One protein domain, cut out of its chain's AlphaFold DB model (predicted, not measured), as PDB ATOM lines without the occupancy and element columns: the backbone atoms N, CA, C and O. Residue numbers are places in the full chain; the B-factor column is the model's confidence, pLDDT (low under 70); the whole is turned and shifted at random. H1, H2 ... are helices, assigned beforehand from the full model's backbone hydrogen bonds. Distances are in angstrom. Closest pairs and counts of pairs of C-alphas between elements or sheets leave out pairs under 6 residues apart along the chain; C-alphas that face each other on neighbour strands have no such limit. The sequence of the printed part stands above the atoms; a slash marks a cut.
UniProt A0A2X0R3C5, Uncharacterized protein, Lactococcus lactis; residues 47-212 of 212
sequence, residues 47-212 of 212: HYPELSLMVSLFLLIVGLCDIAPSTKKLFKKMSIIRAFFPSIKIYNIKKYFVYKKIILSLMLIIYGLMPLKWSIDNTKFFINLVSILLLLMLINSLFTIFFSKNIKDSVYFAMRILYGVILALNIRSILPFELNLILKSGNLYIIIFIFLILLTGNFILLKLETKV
ATOM      1  N   HIS A  47      61.615  37.247 -44.394       76.25
ATOM      2  CA  HIS A  47      60.790  37.820 -43.317       76.25
ATOM      3  C   HIS A  47      59.334  38.055 -43.745       76.25
ATOM      4  O   HIS A  47      58.796  39.159 -43.669       76.25
ATOM      5  N   TYR A  48      58.666  36.984 -44.185       84.19
ATOM      6  CA  TYR A  48      57.259  37.030 -44.604       84.19
ATOM      7  C   TYR A  48      56.308  37.680 -43.568       84.19
ATOM      8  O   TYR A  48      55.491  38.500 -43.993       84.19
ATOM      9  N   PRO A  49      56.389  37.398 -42.247       85.81
ATOM     10  CA  PRO A  49      55.477  37.990 -41.260       85.81
ATOM     11  C   PRO A  49      55.504  39.524 -41.225       85.81
ATOM     12  O   PRO A  49      54.459  40.164 -41.235       85.81
ATOM     13  N   GLU A  50      56.689  40.126 -41.240       85.06
ATOM     14  CA  GLU A  50      56.853  41.584 -41.158       85.06
ATOM     15  C   GLU A  50      56.416  42.267 -42.457       85.06
ATOM     16  O   GLU A  50      55.654  43.236 -42.442       85.06
ATOM     17  N   LEU A  51      56.835  41.715 -43.597       86.38
ATOM     18  CA  LEU A  51      56.502  42.249 -44.917       86.38
ATOM     19  C   LEU A  51      55.005  42.154 -45.214       86.38
ATOM     20  O   LEU A  51      54.416  43.102 -45.726       86.38
ATOM     21  N   SER A  52      54.359  41.041 -44.866       88.38
ATOM     22  CA  SER A  52      52.918  40.868 -45.096       88.38
ATOM     23  C   SER A  52      52.071  41.812 -44.238       88.38
ATOM     24  O   SER A  52      51.045  42.293 -44.716       88.38
ATOM     25  N   LEU A  53      52.528  42.161 -43.032       89.44
ATOM     26  CA  LEU A  53      51.926  43.208 -42.201       89.44
ATOM     27  C   LEU A  53      52.091  44.618 -42.804       89.44
ATOM     28  O   LEU A  53      51.182  45.444 -42.735       89.44
ATOM     29  N   MET A  54      53.230  44.915 -43.436       87.75
ATOM     30  CA  MET A  54      53.407  46.180 -44.163       87.75
ATOM     31  C   MET A  54      52.544  46.237 -45.428       87.75
ATOM     32  O   MET A  54      51.906  47.254 -45.709       87.75
ATOM     33  N   VAL A  55      52.478  45.135 -46.180       89.31
ATOM     34  CA  VAL A  55      51.637  45.030 -47.378       89.31
ATOM     35  C   VAL A  55      50.162  45.170 -47.012       89.31
ATOM     36  O   VAL A  55      49.436  45.887 -47.696       89.31
ATOM     37  N   SER A  56      49.699  44.568 -45.918       89.88
ATOM     38  CA  SER A  56      48.310  44.723 -45.483       89.88
ATOM     39  C   SER A  56      47.966  46.149 -45.072       89.88
ATOM     40  O   SER A  56      46.894  46.633 -45.436       89.88
ATOM     41  N   LEU A  57      48.875  46.855 -44.391       88.88
ATOM     42  CA  LEU A  57      48.730  48.285 -44.114       88.88
ATOM     43  C   LEU A  57      48.611  49.080 -45.415       88.88
ATOM     44  O   LEU A  57      47.702  49.896 -45.555       88.88
ATOM     45  N   PHE A  58      49.491  48.817 -46.382       88.44
ATOM     46  CA  PHE A  58      49.450  49.475 -47.682       88.44
ATOM     47  C   PHE A  58      48.107  49.243 -48.393       88.44
ATOM     48  O   PHE A  58      47.457  50.205 -48.806       88.44
ATOM     49  N   LEU A  59      47.637  47.992 -48.468       88.69
ATOM     50  CA  LEU A  59      46.339  47.637 -49.060       88.69
ATOM     51  C   LEU A  59      45.177  48.379 -48.372       88.69
ATOM     52  O   LEU A  59      44.234  48.842 -49.027       88.69
ATOM     53  N   LEU A  60      45.262  48.529 -47.051       86.94
ATOM     54  CA  LEU A  60      44.271  49.215 -46.234       86.94
ATOM     55  C   LEU A  60      44.287  50.739 -46.462       86.94
ATOM     56  O   LEU A  60      43.218  51.335 -46.619       86.94
ATOM     57  N   ILE A  61      45.466  51.362 -46.576       85.81
ATOM     58  CA  ILE A  61      45.641  52.797 -46.881       85.81
ATOM     59  C   ILE A  61      45.125  53.133 -48.285       85.81
ATOM     60  O   ILE A  61      44.366  54.096 -48.446       85.81
ATOM     61  N   VAL A  62      45.458  52.307 -49.283       85.12
ATOM     62  CA  VAL A  62      44.981  52.451 -50.674       85.12
ATOM     63  C   VAL A  62      43.450  52.409 -50.755       85.12
ATOM     64  O   VAL A  62      42.854  52.945 -51.688       85.12
ATOM     65  N   GLY A  63      42.784  51.845 -49.745       80.12
ATOM     66  CA  GLY A  63      41.329  51.828 -49.673       80.12
ATOM     67  C   GLY A  63      40.693  50.642 -50.357       80.12
ATOM     68  O   GLY A  63      39.531  50.719 -50.742       80.12
ATOM     69  N   LEU A  64      41.420  49.531 -50.473       81.75
ATOM     70  CA  LEU A  64      40.856  48.293 -51.004       81.75
ATOM     71  C   LEU A  64      39.764  47.742 -50.072       81.75
ATOM     72  O   LEU A  64      38.713  47.317 -50.542       81.75
ATOM     73  N   CYS A  65      39.920  47.899 -48.754       78.12
ATOM     74  CA  CYS A  65      38.860  47.587 -47.787       78.12
ATOM     75  C   CYS A  65      37.677  48.582 -47.817       78.12
ATOM     76  O   CYS A  65      36.633  48.296 -47.228       78.12
ATOM     77  N   ASP A  66      37.799  49.735 -48.498       77.12
ATOM     78  CA  ASP A  66      36.651  50.612 -48.728       77.12
ATOM     79  C   ASP A  66      35.835  50.130 -49.916       77.12
ATOM     80  O   ASP A  66      36.011  50.588 -51.045       77.12
ATOM     81  N   ILE A  67      34.929  49.192 -49.674       68.12
ATOM     82  CA  ILE A  67      34.117  48.597 -50.729       68.12
ATOM     83  C   ILE A  67      33.077  49.568 -51.278       68.12
ATOM     84  O   ILE A  67      32.861  49.585 -52.494       68.12
ATOM     85  N   ALA A  68      32.485  50.427 -50.448       63.41
ATOM     86  CA  ALA A  68      31.376  51.259 -50.895       63.41
ATOM     87  C   ALA A  68      31.810  52.163 -52.058       63.41
ATOM     88  O   ALA A  68      32.735  52.976 -51.929       63.41
ATOM     89  N   PRO A  69      31.210  52.030 -53.250       60.19
ATOM     90  CA  PRO A  69      31.508  52.950 -54.325       60.19
ATOM     91  C   PRO A  69      30.987  54.335 -53.946       60.19
ATOM     92  O   PRO A  69      29.838  54.496 -53.543       60.19
ATOM     93  N   SER A  70      31.815  55.367 -54.121       62.00
ATOM     94  CA  SER A  70      31.344  56.743 -53.983       62.00
ATOM     95  C   SER A  70      30.172  56.958 -54.946       62.00
ATOM     96  O   SER A  70      30.363  56.862 -56.166       62.00
ATOM     97  N   THR A  71      28.991  57.259 -54.407       62.09
ATOM     98  CA  THR A  71      27.740  57.419 -55.165       62.09
ATOM     99  C   THR A  71      27.939  58.310 -56.389       62.09
ATOM    100  O   THR A  71      27.604  57.909 -57.497       62.09
ATOM    101  N   LYS A  72      28.627  59.451 -56.236       62.38
ATOM    102  CA  LYS A  72      28.940  60.397 -57.325       62.38
ATOM    103  C   LYS A  72      29.699  59.775 -58.513       62.38
ATOM    104  O   LYS A  72      29.312  59.989 -59.661       62.38
ATOM    105  N   LYS A  73      30.762  58.988 -58.276       67.19
ATOM    106  CA  LYS A  73      31.521  58.328 -59.368       67.19
ATOM    107  C   LYS A  73      30.680  57.259 -60.061       67.19
ATOM    108  O   LYS A  73      30.794  57.081 -61.272       67.19
ATOM    109  N   LEU A  74      29.849  56.556 -59.293       68.75
ATOM    110  CA  LEU A  74      28.989  55.503 -59.815       68.75
ATOM    111  C   LEU A  74      27.846  56.098 -60.654       68.75
ATOM    112  O   LEU A  74      27.636  55.638 -61.770       68.75
ATOM    113  N   PHE A  75      27.231  57.200 -60.209       65.50
ATOM    114  CA  PHE A  75      26.256  57.976 -60.986       65.50
ATOM    115  C   PHE A  75      26.827  58.475 -62.318       65.50
ATOM    116  O   PHE A  75      26.181  58.305 -63.347       65.50
ATOM    117  N   LYS A  76      28.053  59.018 -62.337       75.12
ATOM    118  CA  LYS A  76      28.698  59.468 -63.586       75.12
ATOM    119  C   LYS A  76      28.953  58.314 -64.564       75.12
ATOM    120  O   LYS A  76      28.763  58.467 -65.764       75.12
ATOM    121  N   LYS A  77      29.379  57.143 -64.074       71.88
ATOM    122  CA  LYS A  77      29.555  55.955 -64.930       71.88
ATOM    123  C   LYS A  77      28.220  55.407 -65.431       71.88
ATOM    124  O   LYS A  77      28.117  55.017 -66.590       71.88
ATOM    125  N   MET A  78      27.200  55.405 -64.576       73.56
ATOM    126  CA  MET A  78      25.845  54.998 -64.941       73.56
ATOM    127  C   MET A  78      25.238  55.898 -66.010       73.56
ATOM    128  O   MET A  78      24.643  55.375 -66.946       73.56
ATOM    129  N   SER A  79      25.377  57.223 -65.889       73.50
ATOM    130  CA  SER A  79      24.803  58.163 -66.855       73.50
ATOM    131  C   SER A  79      25.412  57.986 -68.242       73.50
ATOM    132  O   SER A  79      24.673  57.942 -69.218       73.50
ATOM    133  N   ILE A  80      26.730  57.783 -68.323       77.38
ATOM    134  CA  ILE A  80      27.431  57.497 -69.581       77.38
ATOM    135  C   ILE A  80      26.917  56.190 -70.192       77.38
ATOM    136  O   ILE A  80      26.485  56.176 -71.338       77.38
ATOM    137  N   ILE A  81      26.900  55.093 -69.428       76.38
ATOM    138  CA  ILE A  81      26.462  53.792 -69.962       76.38
ATOM    139  C   ILE A  81      24.997  53.842 -70.390       76.38
ATOM    140  O   ILE A  81      24.657  53.278 -71.420       76.38
ATOM    141  N   ARG A  82      24.140  54.552 -69.653       75.94
ATOM    142  CA  ARG A  82      22.733  54.722 -70.020       75.94
ATOM    143  C   ARG A  82      22.558  55.552 -71.292       75.94
ATOM    144  O   ARG A  82      21.668  55.241 -72.073       75.94
ATOM    145  N   ALA A  83      23.380  56.582 -71.493       77.12
ATOM    146  CA  ALA A  83      23.328  57.419 -72.690       77.12
ATOM    147  C   ALA A  83      23.687  56.628 -73.957       77.12
ATOM    148  O   ALA A  83      23.052  56.817 -74.987       77.12
ATOM    149  N   PHE A  84      24.659  55.714 -73.870       76.56
ATOM    150  CA  PHE A  84      25.094  54.900 -75.012       76.56
ATOM    151  C   PHE A  84      24.348  53.559 -75.144       76.56
ATOM    152  O   PHE A  84      24.247  53.026 -76.243       76.56
ATOM    153  N   PHE A  85      23.808  53.012 -74.047       79.00
ATOM    154  CA  PHE A  85      23.154  51.697 -73.997       79.00
ATOM    155  C   PHE A  85      21.869  51.734 -73.144       79.00
ATOM    156  O   PHE A  85      21.835  51.206 -72.024       79.00
ATOM    157  N   PRO A  86      20.785  52.349 -73.651       75.69
ATOM    158  CA  PRO A  86      19.553  52.566 -72.889       75.69
ATOM    159  C   PRO A  86      18.792  51.276 -72.541       75.69
ATOM    160  O   PRO A  86      18.002  51.275 -71.598       75.69
ATOM    161  N   SER A  87      19.044  50.170 -73.250       78.62
ATOM    162  CA  SER A  87      18.423  48.861 -72.997       78.62
ATOM    163  C   SER A  87      18.854  48.219 -71.670       78.62
ATOM    164  O   SER A  87      18.163  47.342 -71.146       78.62
ATOM    165  N   ILE A  88      19.971  48.656 -71.080       77.25
ATOM    166  CA  ILE A  88      20.500  48.064 -69.852       77.25
ATOM    167  C   ILE A  88      19.805  48.667 -68.630       77.25
ATOM    168  O   ILE A  88      19.920  49.855 -68.328       77.25
ATOM    169  N   LYS A  89      19.162  47.808 -67.833       79.62
ATOM    170  CA  LYS A  89      18.557  48.206 -66.554       79.62
ATOM    171  C   LYS A  89      19.607  48.810 -65.605       79.62
ATOM    172  O   LYS A  89      20.630  48.184 -65.327       79.62
ATOM    173  N   ILE A  90      19.307  49.971 -65.013       75.25
ATOM    174  CA  ILE A  90      20.189  50.702 -64.072       75.25
ATOM    175  C   ILE A  90      20.649  49.811 -62.911       75.25
ATOM    176  O   ILE A  90      21.824  49.817 -62.538       75.25
ATOM    177  N   TYR A  91      19.743  48.983 -62.390       78.25
ATOM    178  CA  TYR A  91      20.036  47.995 -61.354       78.25
ATOM    179  C   TYR A  91      21.183  47.043 -61.744       78.25
ATOM    180  O   TYR A  91      22.092  46.793 -60.952       78.25
ATOM    181  N   ASN A  92      21.207  46.569 -62.995       78.00
ATOM    182  CA  ASN A  92      22.250  45.670 -63.493       78.00
ATOM    183  C   ASN A  92      23.618  46.361 -63.586       78.00
ATOM    184  O   ASN A  92      24.634  45.714 -63.329       78.00
ATOM    185  N   ILE A  93      23.636  47.658 -63.908       76.00
ATOM    186  CA  ILE A  93      24.853  48.479 -63.969       76.00
ATOM    187  C   ILE A  93      25.395  48.725 -62.555       76.00
ATOM    188  O   ILE A  93      26.587  48.529 -62.316       76.00
ATOM    189  N   LYS A  94      24.519  49.085 -61.599       76.62
ATOM    190  CA  LYS A  94      24.878  49.268 -60.178       76.62
ATOM    191  C   LYS A  94      25.537  48.014 -59.630       76.62
ATOM    192  O   LYS A  94      26.661  48.061 -59.133       76.62
ATOM    193  N   LYS A  95      24.841  46.887 -59.795       78.88
ATOM    194  CA  LYS A  95      25.283  45.579 -59.331       78.88
ATOM    195  C   LYS A  95      26.638  45.223 -59.937       78.88
ATOM    196  O   LYS A  95      27.548  44.860 -59.207       78.88
ATOM    197  N   TYR A  96      26.815  45.401 -61.244       82.00
ATOM    198  CA  TYR A  96      28.086  45.106 -61.901       82.00
ATOM    199  C   TYR A  96      29.278  45.875 -61.297       82.00
ATOM    200  O   TYR A  96      30.277  45.255 -60.937       82.00
ATOM    201  N   PHE A  97      29.179  47.197 -61.123       78.88
ATOM    202  CA  PHE A  97      30.304  47.988 -60.603       78.88
ATOM    203  C   PHE A  97      30.627  47.719 -59.133       78.88
ATOM    204  O   PHE A  97      31.803  47.760 -58.765       78.88
ATOM    205  N   VAL A  98      29.615  47.432 -58.307       78.38
ATOM    206  CA  VAL A  98      29.821  47.023 -56.909       78.38
ATOM    207  C   VAL A  98      30.577  45.692 -56.869       78.38
ATOM    208  O   VAL A  98      31.655  45.619 -56.284       78.38
ATOM    209  N   TYR A  99      30.089  44.668 -57.582       80.50
ATOM    210  CA  TYR A  99      30.738  43.352 -57.638       80.50
ATOM    211  C   TYR A  99      32.163  43.436 -58.196       80.50
ATOM    212  O   TYR A  99      33.082  42.858 -57.621       80.50
ATOM    213  N   LYS A 100      32.371  44.202 -59.274       83.69
ATOM    214  CA  LYS A 100      33.693  44.402 -59.884       83.69
ATOM    215  C   LYS A 100      34.712  44.940 -58.880       83.69
ATOM    216  O   LYS A 100      35.825  44.427 -58.816       83.69
ATOM    217  N   LYS A 101      34.346  45.968 -58.107       83.25
ATOM    218  CA  LYS A 101      35.253  46.597 -57.136       83.25
ATOM    219  C   LYS A 101      35.671  45.617 -56.036       83.25
ATOM    220  O   LYS A 101      36.836  45.593 -55.653       83.25
ATOM    221  N   ILE A 102      34.740  44.789 -55.575       81.88
ATOM    222  CA  ILE A 102      34.974  43.847 -54.477       81.88
ATOM    223  C   ILE A 102      35.810  42.667 -54.936       81.88
ATOM    224  O   ILE A 102      36.794  42.339 -54.284       81.88
ATOM    225  N   ILE A 103      35.471  42.074 -56.083       84.00
ATOM    226  CA  ILE A 103      36.257  40.983 -56.668       84.00
ATOM    227  C   ILE A 103      37.698  41.446 -56.896       84.00
ATOM    228  O   ILE A 103      38.628  40.746 -56.509       84.00
ATOM    229  N   LEU A 104      37.890  42.652 -57.447       86.00
ATOM    230  CA  LEU A 104      39.220  43.231 -57.631       86.00
ATOM    231  C   LEU A 104      39.956  43.396 -56.293       86.00
ATOM    232  O   LEU A 104      41.118  43.013 -56.185       86.00
ATOM    233  N   SER A 105      39.286  43.931 -55.267       87.69
ATOM    234  CA  SER A 105      39.882  44.080 -53.937       87.69
ATOM    235  C   SER A 105      40.290  42.737 -53.337       87.69
ATOM    236  O   SER A 105      41.396  42.619 -52.821       87.69
ATOM    237  N   LEU A 106      39.417  41.729 -53.392       87.62
ATOM    238  CA  LEU A 106      39.697  40.395 -52.865       87.62
ATOM    239  C   LEU A 106      40.871  39.748 -53.597       87.62
ATOM    240  O   LEU A 106      41.771  39.222 -52.948       87.62
ATOM    241  N   MET A 107      40.902  39.845 -54.930       87.56
ATOM    242  CA  MET A 107      42.020  39.343 -55.728       87.56
ATOM    243  C   MET A 107      43.337  40.013 -55.338       87.56
ATOM    244  O   MET A 107      44.321  39.313 -55.132       87.56
ATOM    245  N   LEU A 108      43.360  41.340 -55.181       88.75
ATOM    246  CA  LEU A 108      44.568  42.071 -54.789       88.75
ATOM    247  C   LEU A 108      45.021  41.740 -53.360       88.75
ATOM    248  O   LEU A 108      46.216  41.579 -53.135       88.75
ATOM    249  N   ILE A 109      44.085  41.597 -52.416       89.12
ATOM    250  CA  ILE A 109      44.387  41.215 -51.028       89.12
ATOM    251  C   ILE A 109      44.991  39.810 -50.978       89.12
ATOM    252  O   ILE A 109      46.065  39.623 -50.410       89.12
ATOM    253  N   ILE A 110      44.331  38.832 -51.606       90.50
ATOM    254  CA  ILE A 110      44.803  37.443 -51.649       90.50
ATOM    255  C   ILE A 110      46.161  37.383 -52.344       90.50
ATOM    256  O   ILE A 110      47.104  36.810 -51.807       90.50
ATOM    257  N   TYR A 111      46.285  38.007 -53.517       88.50
ATOM    258  CA  TYR A 111      47.517  37.979 -54.293       88.50
ATOM    259  C   TYR A 111      48.693  38.616 -53.546       88.50
ATOM    260  O   TYR A 111      49.771  38.014 -53.480       88.50
ATOM    261  N   GLY A 112      48.470  39.809 -52.983       86.19
ATOM    262  CA  GLY A 112      49.488  40.602 -52.302       86.19
ATOM    263  C   GLY A 112      49.972  39.977 -50.999       86.19
ATOM    264  O   GLY A 112      51.137  40.139 -50.656       86.19
ATOM    265  N   LEU A 113      49.113  39.231 -50.301       90.06
ATOM    266  CA  LEU A 113      49.468  38.596 -49.034       90.06
ATOM    267  C   LEU A 113      49.883  37.136 -49.167       90.06
ATOM    268  O   LEU A 113      50.529  36.630 -48.268       90.06
ATOM    269  N   MET A 114      49.533  36.435 -50.245       89.31
ATOM    270  CA  MET A 114      49.823  35.004 -50.362       89.31
ATOM    271  C   MET A 114      51.340  34.726 -50.295       89.31
ATOM    272  O   MET A 114      52.087  35.318 -51.082       89.31
ATOM    273  N   PRO A 115      51.806  33.804 -49.431       87.38
ATOM    274  CA  PRO A 115      53.228  33.531 -49.250       87.38
ATOM    275  C   PRO A 115      53.851  32.891 -50.497       87.38
ATOM    276  O   PRO A 115      53.193  32.147 -51.224       87.38
ATOM    277  N   LEU A 116      55.143  33.149 -50.733       85.31
ATOM    278  CA  LEU A 116      55.919  32.454 -51.772       85.31
ATOM    279  C   LEU A 116      56.270  31.016 -51.364       85.31
ATOM    280  O   LEU A 116      56.253  30.114 -52.195       85.31
ATOM    281  N   LYS A 117      56.584  30.806 -50.079       84.06
ATOM    282  CA  LYS A 117      56.889  29.492 -49.502       84.06
ATOM    283  C   LYS A 117      55.757  29.061 -48.579       84.06
ATOM    284  O   LYS A 117      55.523  29.686 -47.539       84.06
ATOM    285  N   TRP A 118      55.083  27.980 -48.955       85.31
ATOM    286  CA  TRP A 118      54.018  27.375 -48.165       85.31
ATOM    287  C   TRP A 118      54.614  26.546 -47.029       85.31
ATOM    288  O   TRP A 118      55.190  25.485 -47.245       85.31
ATOM    289  N   SER A 119      54.476  27.052 -45.809       88.62
ATOM    290  CA  SER A 119      54.670  26.307 -44.565       88.62
ATOM    291  C   SER A 119      53.393  26.415 -43.740       88.62
ATOM    292  O   SER A 119      52.615  27.353 -43.940       88.62
ATOM    293  N   ILE A 120      53.157  25.490 -42.809       87.94
ATOM    294  CA  ILE A 120      51.957  25.521 -41.956       87.94
ATOM    295  C   ILE A 120      51.826  26.885 -41.261       87.94
ATOM    296  O   ILE A 120      50.760  27.495 -41.310       87.94
ATOM    297  N   ASP A 121      52.923  27.415 -40.720       88.75
ATOM    298  CA  ASP A 121      52.936  28.711 -40.037       88.75
ATOM    299  C   ASP A 121      52.642  29.880 -40.976       88.75
ATOM    300  O   ASP A 121      51.811  30.729 -40.655       88.75
ATOM    301  N   ASN A 122      53.262  29.918 -42.162       89.06
ATOM    302  CA  ASN A 122      52.993  30.970 -43.147       89.06
ATOM    303  C   ASN A 122      51.548  30.908 -43.652       89.06
ATOM    304  O   ASN A 122      50.944  31.942 -43.929       89.06
ATOM    305  N   THR A 123      50.987  29.701 -43.742       90.56
ATOM    306  CA  THR A 123      49.602  29.471 -44.162       90.56
ATOM    307  C   THR A 123      48.625  29.984 -43.109       90.56
ATOM    308  O   THR A 123      47.700  30.721 -43.443       90.56
ATOM    309  N   LYS A 124      48.850  29.663 -41.829       92.06
ATOM    310  CA  LYS A 124      48.044  30.201 -40.721       92.06
ATOM    311  C   LYS A 124      48.130  31.721 -40.667       92.06
ATOM    312  O   LYS A 124      47.100  32.388 -40.628       92.06
ATOM    313  N   PHE A 125      49.348  32.256 -40.765       91.56
ATOM    314  CA  PHE A 125      49.595  33.692 -40.772       91.56
ATOM    315  C   PHE A 125      48.843  34.383 -41.914       91.56
ATOM    316  O   PHE A 125      48.124  35.353 -41.687       91.56
ATOM    317  N   PHE A 126      48.950  33.845 -43.133       93.12
ATOM    318  CA  PHE A 126      48.224  34.320 -44.309       93.12
ATOM    319  C   PHE A 126      46.708  34.349 -44.083       93.12
ATOM    320  O   PHE A 126      46.086  35.397 -44.255       93.12
ATOM    321  N   ILE A 127      46.108  33.223 -43.684       93.25
ATOM    322  CA  ILE A 127      44.649  33.121 -43.560       93.25
ATOM    323  C   ILE A 127      44.137  34.037 -42.446       93.25
ATOM    324  O   ILE A 127      43.129  34.716 -42.641       93.25
ATOM    325  N   ASN A 128      44.835  34.117 -41.311       92.69
ATOM    326  CA  ASN A 128      44.465  35.019 -40.220       92.69
ATOM    327  C   ASN A 128      44.534  36.484 -40.654       92.69
ATOM    328  O   ASN A 128      43.605  37.251 -40.402       92.69
ATOM    329  N   LEU A 129      45.591  36.871 -41.366       91.75
ATOM    330  CA  LEU A 129      45.762  38.248 -41.807       91.75
ATOM    331  C   LEU A 129      44.708  38.644 -42.853       91.75
ATOM    332  O   LEU A 129      44.092  39.706 -42.745       91.75
ATOM    333  N   VAL A 130      44.427  37.769 -43.824       93.12
ATOM    334  CA  VAL A 130      43.329  37.981 -44.781       93.12
ATOM    335  C   VAL A 130      41.981  38.031 -44.062       93.12
ATOM    336  O   VAL A 130      41.157  38.881 -44.388       93.12
ATOM    337  N   SER A 131      41.760  37.185 -43.054       93.31
ATOM    338  CA  SER A 131      40.534  37.194 -42.246       93.31
ATOM    339  C   SER A 131      40.340  38.523 -41.517       93.31
ATOM    340  O   SER A 131      39.240  39.065 -41.533       93.31
ATOM    341  N   ILE A 132      41.399  39.118 -40.961       91.88
ATOM    342  CA  ILE A 132      41.331  40.456 -40.353       91.88
ATOM    343  C   ILE A 132      40.905  41.506 -41.389       91.88
ATOM    344  O   ILE A 132      40.022  42.320 -41.121       91.88
ATOM    345  N   LEU A 133      41.473  41.476 -42.600       92.12
ATOM    346  CA  LEU A 133      41.076  42.404 -43.665       92.12
ATOM    347  C   LEU A 133      39.635  42.176 -44.139       92.12
ATOM    348  O   LEU A 133      38.923  43.148 -44.392       92.12
ATOM    349  N   LEU A 134      39.186  40.920 -44.223       91.25
ATOM    350  CA  LEU A 134      37.799  40.566 -44.534       91.25
ATOM    351  C   LEU A 134      36.833  41.028 -43.440       91.25
ATOM    352  O   LEU A 134      35.731  41.465 -43.757       91.25
ATOM    353  N   LEU A 135      37.233  40.961 -42.171       91.50
ATOM    354  CA  LEU A 135      36.456  41.490 -41.055       91.50
ATOM    355  C   LEU A 135      36.317  43.011 -41.170       91.50
ATOM    356  O   LEU A 135      35.208  43.524 -41.099       91.50
ATOM    357  N   LEU A 136      37.411  43.739 -41.403       89.19
ATOM    358  CA  LEU A 136      37.376  45.199 -41.578       89.19
ATOM    359  C   LEU A 136      36.492  45.616 -42.758       89.19
ATOM    360  O   LEU A 136      35.721  46.570 -42.676       89.19
ATOM    361  N   MET A 137      36.591  44.868 -43.850       88.06
ATOM    362  CA  MET A 137      35.765  45.012 -45.041       88.06
ATOM    363  C   MET A 137      34.275  44.765 -44.738       88.06
ATOM    364  O   MET A 137      33.421  45.559 -45.139       88.06
ATOM    365  N   LEU A 138      33.976  43.728 -43.950       88.94
ATOM    366  CA  LEU A 138      32.629  43.397 -43.495       88.94
ATOM    367  C   LEU A 138      32.058  44.496 -42.597       88.94
ATOM    368  O   LEU A 138      30.952  44.964 -42.844       88.94
ATOM    369  N   ILE A 139      32.822  44.972 -41.611       88.12
ATOM    370  CA  ILE A 139      32.383  46.066 -40.742       88.12
ATOM    371  C   ILE A 139      32.110  47.314 -41.585       88.12
ATOM    372  O   ILE A 139      31.040  47.901 -41.477       88.12
ATOM    373  N   ASN A 140      33.015  47.692 -42.489       83.75
ATOM    374  CA  ASN A 140      32.796  48.860 -43.340       83.75
ATOM    375  C   ASN A 140      31.529  48.720 -44.211       83.75
ATOM    376  O   ASN A 140      30.780  49.686 -44.336       83.75
ATOM    377  N   SER A 141      31.245  47.526 -44.748       80.62
ATOM    378  CA  SER A 141      30.004  47.261 -45.502       80.62
ATOM    379  C   SER A 141      28.732  47.188 -44.636       80.62
ATOM    380  O   SER A 141      27.631  47.429 -45.115       80.62
ATOM    381  N   LEU A 142      28.840  46.898 -43.340       84.06
ATOM    382  CA  LEU A 142      27.715  47.061 -42.415       84.06
ATOM    383  C   LEU A 142      27.437  48.546 -42.170       84.06
ATOM    384  O   LEU A 142      26.291  48.991 -42.231       84.06
ATOM    385  N   PHE A 143      28.488  49.336 -41.944       82.69
ATOM    386  CA  PHE A 143      28.340  50.769 -41.700       82.69
ATOM    387  C   PHE A 143      27.780  51.526 -42.910       82.69
ATOM    388  O   PHE A 143      27.059  52.503 -42.730       82.69
ATOM    389  N   THR A 144      28.045  51.071 -44.136       75.56
ATOM    390  CA  THR A 144      27.460  51.653 -45.357       75.56
ATOM    391  C   THR A 144      25.962  51.410 -45.483       75.56
ATOM    392  O   THR A 144      25.273  52.252 -46.055       75.56
ATOM    393  N   ILE A 145      25.462  50.281 -44.977       75.94
ATOM    394  CA  ILE A 145      24.037  49.934 -45.033       75.94
ATOM    395  C   ILE A 145      23.253  50.692 -43.961       75.94
ATOM    396  O   ILE A 145      22.164  51.187 -44.240       75.94
ATOM    397  N   PHE A 146      23.792  50.775 -42.743       79.94
ATOM    398  CA  PHE A 146      23.032  51.244 -41.581       79.94
ATOM    399  C   PHE A 146      23.290  52.701 -41.183       79.94
ATOM    400  O   PHE A 146      22.455  53.286 -40.495       79.94
ATOM    401  N   PHE A 147      24.410  53.307 -41.588       81.81
ATOM    402  CA  PHE A 147      24.808  54.633 -41.110       81.81
ATOM    403  C   PHE A 147      24.997  55.651 -42.236       81.81
ATOM    404  O   PHE A 147      25.172  55.333 -43.412       81.81
ATOM    405  N   SER A 148      24.981  56.931 -41.852       78.62
ATOM    406  CA  SER A 148      25.260  58.031 -42.769       78.62
ATOM    407  C   SER A 148      26.718  58.014 -43.239       78.62
ATOM    408  O   SER A 148      27.625  57.529 -42.556       78.62
ATOM    409  N   LYS A 149      26.963  58.609 -44.412       78.12
ATOM    410  CA  LYS A 149      28.292  58.645 -45.036       78.12
ATOM    411  C   LYS A 149      29.376  59.222 -44.111       78.12
ATOM    412  O   LYS A 149      30.480  58.691 -44.078       78.12
ATOM    413  N   ASN A 150      29.058  60.266 -43.345       80.44
ATOM    414  CA  ASN A 150      30.019  60.923 -42.454       80.44
ATOM    415  C   ASN A 150      30.485  59.993 -41.326       80.44
ATOM    416  O   ASN A 150      31.672  59.948 -41.012       80.44
ATOM    417  N   ILE A 151      29.560  59.218 -40.748       82.19
ATOM    418  CA  ILE A 151      29.870  58.248 -39.690       82.19
ATOM    419  C   ILE A 151      30.731  57.121 -40.263       82.19
ATOM    420  O   ILE A 151      31.753  56.770 -39.683       82.19
ATOM    421  N   LYS A 152      30.362  56.610 -41.441       80.62
ATOM    422  CA  LYS A 152      31.103  55.555 -42.139       80.62
ATOM    423  C   LYS A 152      32.546  55.961 -42.458       80.62
ATOM    424  O   LYS A 152      33.469  55.212 -42.151       80.62
ATOM    425  N   ASP A 153      32.750  57.142 -43.040       82.00
ATOM    426  CA  ASP A 153      34.091  57.620 -43.394       82.00
ATOM    427  C   ASP A 153      34.958  57.822 -42.128       82.00
ATOM    428  O   ASP A 153      36.140  57.473 -42.134       82.00
ATOM    429  N   SER A 154      34.359  58.284 -41.021       84.94
ATOM    430  CA  SER A 154      35.033  58.419 -39.718       84.94
ATOM    431  C   SER A 154      35.431  57.066 -39.114       84.94
ATOM    432  O   SER A 154      36.588  56.869 -38.745       84.94
ATOM    433  N   VAL A 155      34.510  56.095 -39.082       84.19
ATOM    434  CA  VAL A 155      34.771  54.733 -38.582       84.19
ATOM    435  C   VAL A 155      35.870  54.061 -39.395       84.19
ATOM    436  O   VAL A 155      36.807  53.491 -38.833       84.19
ATOM    437  N   TYR A 156      35.793  54.160 -40.722       84.19
ATOM    438  CA  TYR A 156      36.800  53.577 -41.592       84.19
ATOM    439  C   TYR A 156      38.174  54.211 -41.356       84.19
ATOM    440  O   TYR A 156      39.155  53.488 -41.218       84.19
ATOM    441  N   PHE A 157      38.250  55.539 -41.225       85.88
ATOM    442  CA  PHE A 157      39.492  56.243 -40.896       85.88
ATOM    443  C   PHE A 157      40.059  55.831 -39.529       85.88
ATOM    444  O   PHE A 157      41.251  55.533 -39.430       85.88
ATOM    445  N   ALA A 158      39.209  55.725 -38.503       87.38
ATOM    446  CA  ALA A 158      39.599  55.260 -37.175       87.38
ATOM    447  C   ALA A 158      40.181  53.837 -37.214       87.38
ATOM    448  O   ALA A 158      41.219  53.586 -36.605       87.38
ATOM    449  N   MET A 159      39.589  52.927 -37.998       86.81
ATOM    450  CA  MET A 159      40.143  51.583 -38.211       86.81
ATOM    451  C   MET A 159      41.532  51.621 -38.848       86.81
ATOM    452  O   MET A 159      42.394  50.834 -38.461       86.81
ATOM    453  N   ARG A 160      41.780  52.534 -39.801       87.62
ATOM    454  CA  ARG A 160      43.113  52.681 -40.410       87.62
ATOM    455  C   ARG A 160      44.153  53.122 -39.401       87.62
ATOM    456  O   ARG A 160      45.246  52.560 -39.380       87.62
ATOM    457  N   ILE A 161      43.811  54.112 -38.579       88.62
ATOM    458  CA  ILE A 161      44.701  54.604 -37.529       88.62
ATOM    459  C   ILE A 161      44.981  53.485 -36.536       88.62
ATOM    460  O   ILE A 161      46.141  53.204 -36.264       88.62
ATOM    461  N   LEU A 162      43.943  52.807 -36.044       88.69
ATOM    462  CA  LEU A 162      44.085  51.736 -35.063       88.69
ATOM    463  C   LEU A 162      44.966  50.600 -35.599       88.69
ATOM    464  O   LEU A 162      45.893  50.169 -34.917       88.69
ATOM    465  N   TYR A 163      44.748  50.176 -36.846       87.12
ATOM    466  CA  TYR A 163      45.590  49.172 -37.494       87.12
ATOM    467  C   TYR A 163      47.044  49.646 -37.650       87.12
ATOM    468  O   TYR A 163      47.977  48.906 -37.342       87.12
ATOM    469  N   GLY A 164      47.248  50.898 -38.071       86.44
ATOM    470  CA  GLY A 164      48.578  51.493 -38.202       86.44
ATOM    471  C   GLY A 164      49.323  51.625 -36.874       86.44
ATOM    472  O   GLY A 164      50.514  51.333 -36.816       86.44
ATOM    473  N   VAL A 165      48.626  51.994 -35.798       87.44
ATOM    474  CA  VAL A 165      49.191  52.079 -34.444       87.44
ATOM    475  C   VAL A 165      49.612  50.697 -33.954       87.44
ATOM    476  O   VAL A 165      50.741  50.546 -33.495       87.44
ATOM    477  N   ILE A 166      48.762  49.675 -34.109       86.44
ATOM    478  CA  ILE A 166      49.107  48.293 -33.737       86.44
ATOM    479  C   ILE A 166      50.368  47.838 -34.476       86.44
ATOM    480  O   ILE A 166      51.275  47.278 -33.864       86.44
ATOM    481  N   LEU A 167      50.465  48.117 -35.775       85.81
ATOM    482  CA  LEU A 167      51.642  47.756 -36.561       85.81
ATOM    483  C   LEU A 167      52.902  48.511 -36.145       85.81
ATOM    484  O   LEU A 167      53.959  47.897 -36.026       85.81
ATOM    485  N   ALA A 168      52.800  49.812 -35.879       84.44
ATOM    486  CA  ALA A 168      53.926  50.605 -35.399       84.44
ATOM    487  C   ALA A 168      54.441  50.096 -34.042       84.44
ATOM    488  O   ALA A 168      55.651  49.992 -33.840       84.44
ATOM    489  N   LEU A 169      53.532  49.730 -33.134       85.06
ATOM    490  CA  LEU A 169      53.884  49.136 -31.844       85.06
ATOM    491  C   LEU A 169      54.497  47.737 -32.003       85.06
ATOM    492  O   LEU A 169      55.430  47.408 -31.272       85.06
ATOM    493  N   ASN A 170      54.023  46.939 -32.971       84.19
ATOM    494  CA  ASN A 170      54.587  45.623 -33.285       84.19
ATOM    495  C   ASN A 170      56.022  45.730 -33.820       84.19
ATOM    496  O   ASN A 170      56.904  45.020 -33.351       84.19
ATOM    497  N   ILE A 171      56.270  46.652 -34.757       82.12
ATOM    498  CA  ILE A 171      57.605  46.885 -35.338       82.12
ATOM    499  C   ILE A 171      58.590  47.383 -34.275       82.12
ATOM    500  O   ILE A 171      59.758  47.015 -34.302       82.12
ATOM    501  N   ARG A 172      58.128  48.208 -33.326       82.31
ATOM    502  CA  ARG A 172      58.958  48.683 -32.210       82.31
ATOM    503  C   ARG A 172      59.108  47.668 -31.073       82.31
ATOM    504  O   ARG A 172      59.789  47.979 -30.104       82.31
ATOM    505  N   SER A 173      58.458  46.506 -31.161       80.94
ATOM    506  CA  SER A 173      58.439  45.486 -30.102       80.94
ATOM    507  C   SER A 173      57.934  46.010 -28.745       80.94
ATOM    508  O   SER A 173      58.353  45.537 -27.696       80.94
ATOM    509  N   ILE A 174      57.029  46.999 -28.764       84.81
ATOM    510  CA  ILE A 174      56.443  47.621 -27.557       84.81
ATOM    511  C   ILE A 174      55.092  46.976 -27.199       84.81
ATOM    512  O   ILE A 174      54.566  47.186 -26.107       84.81
ATOM    513  N   LEU A 175      54.499  46.191 -28.108       79.69
ATOM    514  CA  LEU A 175      53.255  45.485 -27.808       79.69
ATOM    515  C   LEU A 175      53.464  44.503 -26.644       79.69
ATOM    516  O   LEU A 175      54.406  43.714 -26.685       79.69
ATOM    517  N   PRO A 176      52.548  44.467 -25.658       74.19
ATOM    518  CA  PRO A 176      52.624  43.526 -24.538       74.19
ATOM    519  C   PRO A 176      52.378  42.063 -24.954       74.19
ATOM    520  O   PRO A 176      52.366  41.173 -24.111       74.19
ATOM    521  N   PHE A 177      52.151  41.806 -26.243       78.56
ATOM    522  CA  PHE A 177      51.905  40.492 -26.817       78.56
ATOM    523  C   PHE A 177      52.597  40.354 -28.179       78.56
ATOM    524  O   PHE A 177      52.638  41.295 -28.974       78.56
ATOM    525  N   GLU A 178      53.088  39.152 -28.485       81.62
ATOM    526  CA  GLU A 178      53.720  38.849 -29.770       81.62
ATOM    527  C   GLU A 178      52.669  38.595 -30.858       81.62
ATOM    528  O   GLU A 178      52.172  37.481 -31.047       81.62
ATOM    529  N   LEU A 179      52.347  39.639 -31.624       82.31
ATOM    530  CA  LEU A 179      51.345  39.585 -32.692       82.31
ATOM    531  C   LEU A 179      51.657  38.495 -33.732       82.31
ATOM    532  O   LEU A 179      50.752  37.817 -34.220       82.31
ATOM    533  N   ASN A 180      52.941  38.262 -34.015       84.06
ATOM    534  CA  ASN A 180      53.384  37.202 -34.919       84.06
ATOM    535  C   ASN A 180      53.044  35.796 -34.403       84.06
ATOM    536  O   ASN A 180      52.651  34.943 -35.201       84.06
ATOM    537  N   LEU A 181      53.172  35.549 -33.096       84.31
ATOM    538  CA  LEU A 181      52.781  34.274 -32.494       84.31
ATOM    539  C   LEU A 181      51.268  34.108 -32.504       84.31
ATOM    540  O   LEU A 181      50.787  33.039 -32.871       84.31
ATOM    541  N   ILE A 182      50.515  35.170 -32.203       85.06
ATOM    542  CA  ILE A 182      49.048  35.133 -32.243       85.06
ATOM    543  C   ILE A 182      48.573  34.738 -33.647       85.06
ATOM    544  O   ILE A 182      47.789  33.800 -33.788       85.06
ATOM    545  N   LEU A 183      49.113  35.368 -34.694       86.19
ATOM    546  CA  LEU A 183      48.747  35.078 -36.086       86.19
ATOM    547  C   LEU A 183      49.178  33.685 -36.573       86.19
ATOM    548  O   LEU A 183      48.590  33.175 -37.527       86.19
ATOM    549  N   LYS A 184      50.176  33.058 -35.944       86.94
ATOM    550  CA  LYS A 184      50.583  31.667 -36.227       86.94
ATOM    551  C   LYS A 184      49.866  30.641 -35.348       86.94
ATOM    552  O   LYS A 184      49.878  29.449 -35.654       86.94
ATOM    553  N   SER A 185      49.261  31.085 -34.253       83.62
ATOM    554  CA  SER A 185      48.585  30.217 -33.297       83.62
ATOM    555  C   SER A 185      47.191  29.819 -33.781       83.62
ATOM    556  O   SER A 185      46.639  30.389 -34.724       83.62
ATOM    557  N   GLY A 186      46.625  28.801 -33.138       84.81
ATOM    558  CA  GLY A 186      45.309  28.274 -33.474       84.81
ATOM    559  C   GLY A 186      45.331  27.067 -34.412       84.81
ATOM    560  O   GLY A 186      46.319  26.742 -35.087       84.81
ATOM    561  N   ASN A 187      44.200  26.366 -34.408       90.00
ATOM    562  CA  ASN A 187      43.953  25.217 -35.265       90.00
ATOM    563  C   ASN A 187      43.612  25.698 -36.684       90.00
ATOM    564  O   ASN A 187      42.705  26.506 -36.875       90.00
ATOM    565  N   LEU A 188      44.326  25.167 -37.677       88.75
ATOM    566  CA  LEU A 188      44.182  25.533 -39.084       88.75
ATOM    567  C   LEU A 188      42.748  25.326 -39.596       88.75
ATOM    568  O   LEU A 188      42.249  26.165 -40.339       88.75
ATOM    569  N   TYR A 189      42.049  24.282 -39.138       89.62
ATOM    570  CA  TYR A 189      40.651  24.043 -39.511       89.62
ATOM    571  C   TYR A 189      39.712  25.143 -39.005       89.62
ATOM    572  O   TYR A 189      38.846  25.603 -39.744       89.62
ATOM    573  N   ILE A 190      39.914  25.609 -37.768       90.12
ATOM    574  CA  ILE A 190      39.115  26.693 -37.176       90.12
ATOM    575  C   ILE A 190      39.378  28.003 -37.924       90.12
ATOM    576  O   ILE A 190      38.444  28.722 -38.263       90.12
ATOM    577  N   ILE A 191      40.644  28.285 -38.237       92.25
ATOM    578  CA  ILE A 191      41.049  29.482 -38.983       92.25
ATOM    579  C   ILE A 191      40.418  29.494 -40.385       92.25
ATOM    580  O   ILE A 191      39.856  30.506 -40.801       92.25
ATOM    581  N   ILE A 192      40.445  28.361 -41.098       90.81
ATOM    582  CA  ILE A 192      39.776  28.218 -42.401       90.81
ATOM    583  C   ILE A 192      38.266  28.419 -42.265       90.81
ATOM    584  O   ILE A 192      37.660  29.096 -43.093       90.81
ATOM    585  N   PHE A 193      37.651  27.857 -41.226       92.12
ATOM    586  CA  PHE A 193      36.221  28.011 -40.997       92.12
ATOM    587  C   PHE A 193      35.831  29.480 -40.770       92.12
ATOM    588  O   PHE A 193      34.910  29.976 -41.418       92.12
ATOM    589  N   ILE A 194      36.584  30.210 -39.938       91.81
ATOM    590  CA  ILE A 194      36.398  31.654 -39.722       91.81
ATOM    591  C   ILE A 194      36.566  32.424 -41.037       91.81
ATOM    592  O   ILE A 194      35.728  33.263 -41.373       91.81
ATOM    593  N   PHE A 195      37.607  32.112 -41.810       92.56
ATOM    594  CA  PHE A 195      37.836  32.716 -43.121       92.56
ATOM    595  C   PHE A 195      36.638  32.522 -44.061       92.56
ATOM    596  O   PHE A 195      36.179  33.482 -44.680       92.56
ATOM    597  N   LEU A 196      36.091  31.305 -44.141       92.38
ATOM    598  CA  LEU A 196      34.925  31.003 -44.974       92.38
ATOM    599  C   LEU A 196      33.671  31.750 -44.502       92.38
ATOM    600  O   LEU A 196      32.923  32.265 -45.335       92.38
ATOM    601  N   ILE A 197      33.452  31.868 -43.189       92.69
ATOM    602  CA  ILE A 197      32.344  32.661 -42.633       92.69
ATOM    603  C   ILE A 197      32.487  34.133 -43.023       92.69
ATOM    604  O   ILE A 197      31.533  34.746 -43.493       92.69
ATOM    605  N   LEU A 198      33.678  34.710 -42.873       92.44
ATOM    606  CA  LEU A 198      33.908  36.114 -43.211       92.44
ATOM    607  C   LEU A 198      33.768  36.362 -44.714       92.44
ATOM    608  O   LEU A 198      33.186  37.366 -45.127       92.44
ATOM    609  N   LEU A 199      34.258  35.440 -45.540       89.06
ATOM    610  CA  LEU A 199      34.138  35.518 -46.990       89.06
ATOM    611  C   LEU A 199      32.667  35.434 -47.421       89.06
ATOM    612  O   LEU A 199      32.193  36.299 -48.158       89.06
ATOM    613  N   THR A 200      31.918  34.454 -46.914       89.00
ATOM    614  CA  THR A 200      30.479  34.319 -47.199       89.00
ATOM    615  C   THR A 200      29.674  35.506 -46.668       89.00
ATOM    616  O   THR A 200      28.830  36.028 -47.394       89.00
ATOM    617  N   GLY A 201      29.986  36.011 -45.471       87.19
ATOM    618  CA  GLY A 201      29.386  37.217 -44.899       87.19
ATOM    619  C   GLY A 201      29.568  38.447 -45.791       87.19
ATOM    620  O   GLY A 201      28.594  39.142 -46.087       87.19
ATOM    621  N   ASN A 202      30.782  38.665 -46.312       85.56
ATOM    622  CA  ASN A 202      31.051  39.740 -47.271       85.56
ATOM    623  C   ASN A 202      30.230  39.573 -48.564       85.56
ATOM    624  O   ASN A 202      29.670  40.551 -49.060       85.56
ATOM    625  N   PHE A 203      30.084  38.350 -49.091       82.62
ATOM    626  CA  PHE A 203      29.234  38.083 -50.263       82.62
ATOM    627  C   PHE A 203      27.732  38.290 -49.993       82.62
ATOM    628  O   PHE A 203      27.003  38.746 -50.879       82.62
ATOM    629  N   ILE A 204      27.251  37.975 -48.788       83.56
ATOM    630  CA  ILE A 204      25.851  38.187 -48.391       83.56
ATOM    631  C   ILE A 204      25.547  39.684 -48.282       83.56
ATOM    632  O   ILE A 204      24.553  40.145 -48.850       83.56
ATOM    633  N   LEU A 205      26.417  40.458 -47.627       76.56
ATOM    634  CA  LEU A 205      26.284  41.917 -47.515       76.56
ATOM    635  C   LEU A 205      26.284  42.600 -48.885       76.56
ATOM    636  O   LEU A 205      25.456  43.467 -49.155       76.56
ATOM    637  N   LEU A 206      27.094  42.095 -49.810       72.19
ATOM    638  CA  LEU A 206      27.085  42.456 -51.229       72.19
ATOM    639  C   LEU A 206      25.703  42.339 -51.891       72.19
ATOM    640  O   LEU A 206      25.295  43.168 -52.713       72.19
ATOM    641  N   LYS A 207      24.966  41.274 -51.566       71.00
ATOM    642  CA  LYS A 207      23.611  41.047 -52.079       71.00
ATOM    643  C   LYS A 207      22.601  42.008 -51.451       71.00
ATOM    644  O   LYS A 207      21.628  42.354 -52.115       71.00
ATOM    645  N   LEU A 208      22.825  42.436 -50.211       71.19
ATOM    646  CA  LEU A 208      21.980  43.402 -49.508       71.19
ATOM    647  C   LEU A 208      22.197  44.827 -50.033       71.19
ATOM    648  O   LEU A 208      21.229  45.457 -50.449       71.19
ATOM    649  N   GLU A 209      23.446  45.290 -50.148       65.00
ATOM    650  CA  GLU A 209      23.783  46.623 -50.689       65.00
ATOM    651  C   GLU A 209      23.273  46.845 -52.117       65.00
ATOM    652  O   GLU A 209      23.050  47.976 -52.545       65.00
ATOM    653  N   THR A 210      23.129  45.766 -52.888       61.00
ATOM    654  CA  THR A 210      22.665  45.848 -54.274       61.00
ATOM    655  C   THR A 210      21.147  45.845 -54.409       61.00
ATOM    656  O   THR A 210      20.681  46.220 -55.479       61.00
ATOM    657  N   LYS A 211      20.391  45.459 -53.368       55.09
ATOM    658  CA  LYS A 211      18.917  45.534 -53.331       55.09
ATOM    659  C   LYS A 211      18.390  46.914 -52.921       55.09
ATOM    660  O   LYS A 211      17.289  47.258 -53.339       55.09
ATOM    661  N   VAL A 212      19.159  47.656 -52.121       46.81
ATOM    662  CA  VAL A 212      18.929  49.074 -51.775       46.81
ATOM    663  C   VAL A 212      19.384  49.958 -52.934       46.81
ATOM    664  O   VAL A 212      18.783  51.017 -53.201       46.81
TER     665      VAL A 212
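This is residues 47 to 212 of the 212 residues of an uncharacterized protein of Lactococcus lactis (UniProt A0A2X0R3C5). Five long helices, H1, H3, H4, H5 and H7, form an elongated up-and-down bundle, each running against the one before it, with H4 in the middle and H7 packed along it. At one end H2 and the first part of H3 reach beyond the other helices as a corner, where residues 83 to 89 stick out; near the other end short H6 crosses H4. The printed part has 166 residues with seven named helices, H1 to H7 in chain order, and no named strand: all helix. It is compact, with a radius of gyration of the C-alphas of 17.9 A, and spans 56 by 31 by 25 A.

H4, residues 120 to 146, is 38.7 A long, from C-alpha 120 at (51.957, 25.521, -41.956). H3, residues 90 to 113, measures 35.1 A, H5, residues 149 to 171, 33.0 A, and H7, residues 188 to 209, 31.6 A, ending at C-alpha 209 at (23.783, 46.623, -50.689). H1 is residues 48 to 62, H2 71 to 84 and H6 179 to 184.

The hub H4 touches H7 at a shallow tilt of 24 degrees, the same way; their closest C-alphas, Ser 131 and Phe 195, are 5.3 A apart. H4 and H5 form a helical hairpin, closest at C-alphas 143 and 152, 5.5 A. H1 touches H5, closest at C-alphas 57 and 164, 6.7 A. H2 touches H3 at residues 90 to 97 alone, at a steep tilt of 57 degrees; C-alphas 78 and 93 are closest, 6.7 A. H6 touches H4, closest at C-alphas 183 and 125, 5.0 A. Every O i to N i+4 pair is within hydrogen-bond range in H1, H2, H3, H5, H6 and H7; in H4, 22 of 23.

The C-alphas farthest apart, Ser 87 and Pro 176, are 59.6 A apart. The printed part has no cut and no long link. In this model, pLDDT is under 70 at residues 67 to 75 and 209 to 212.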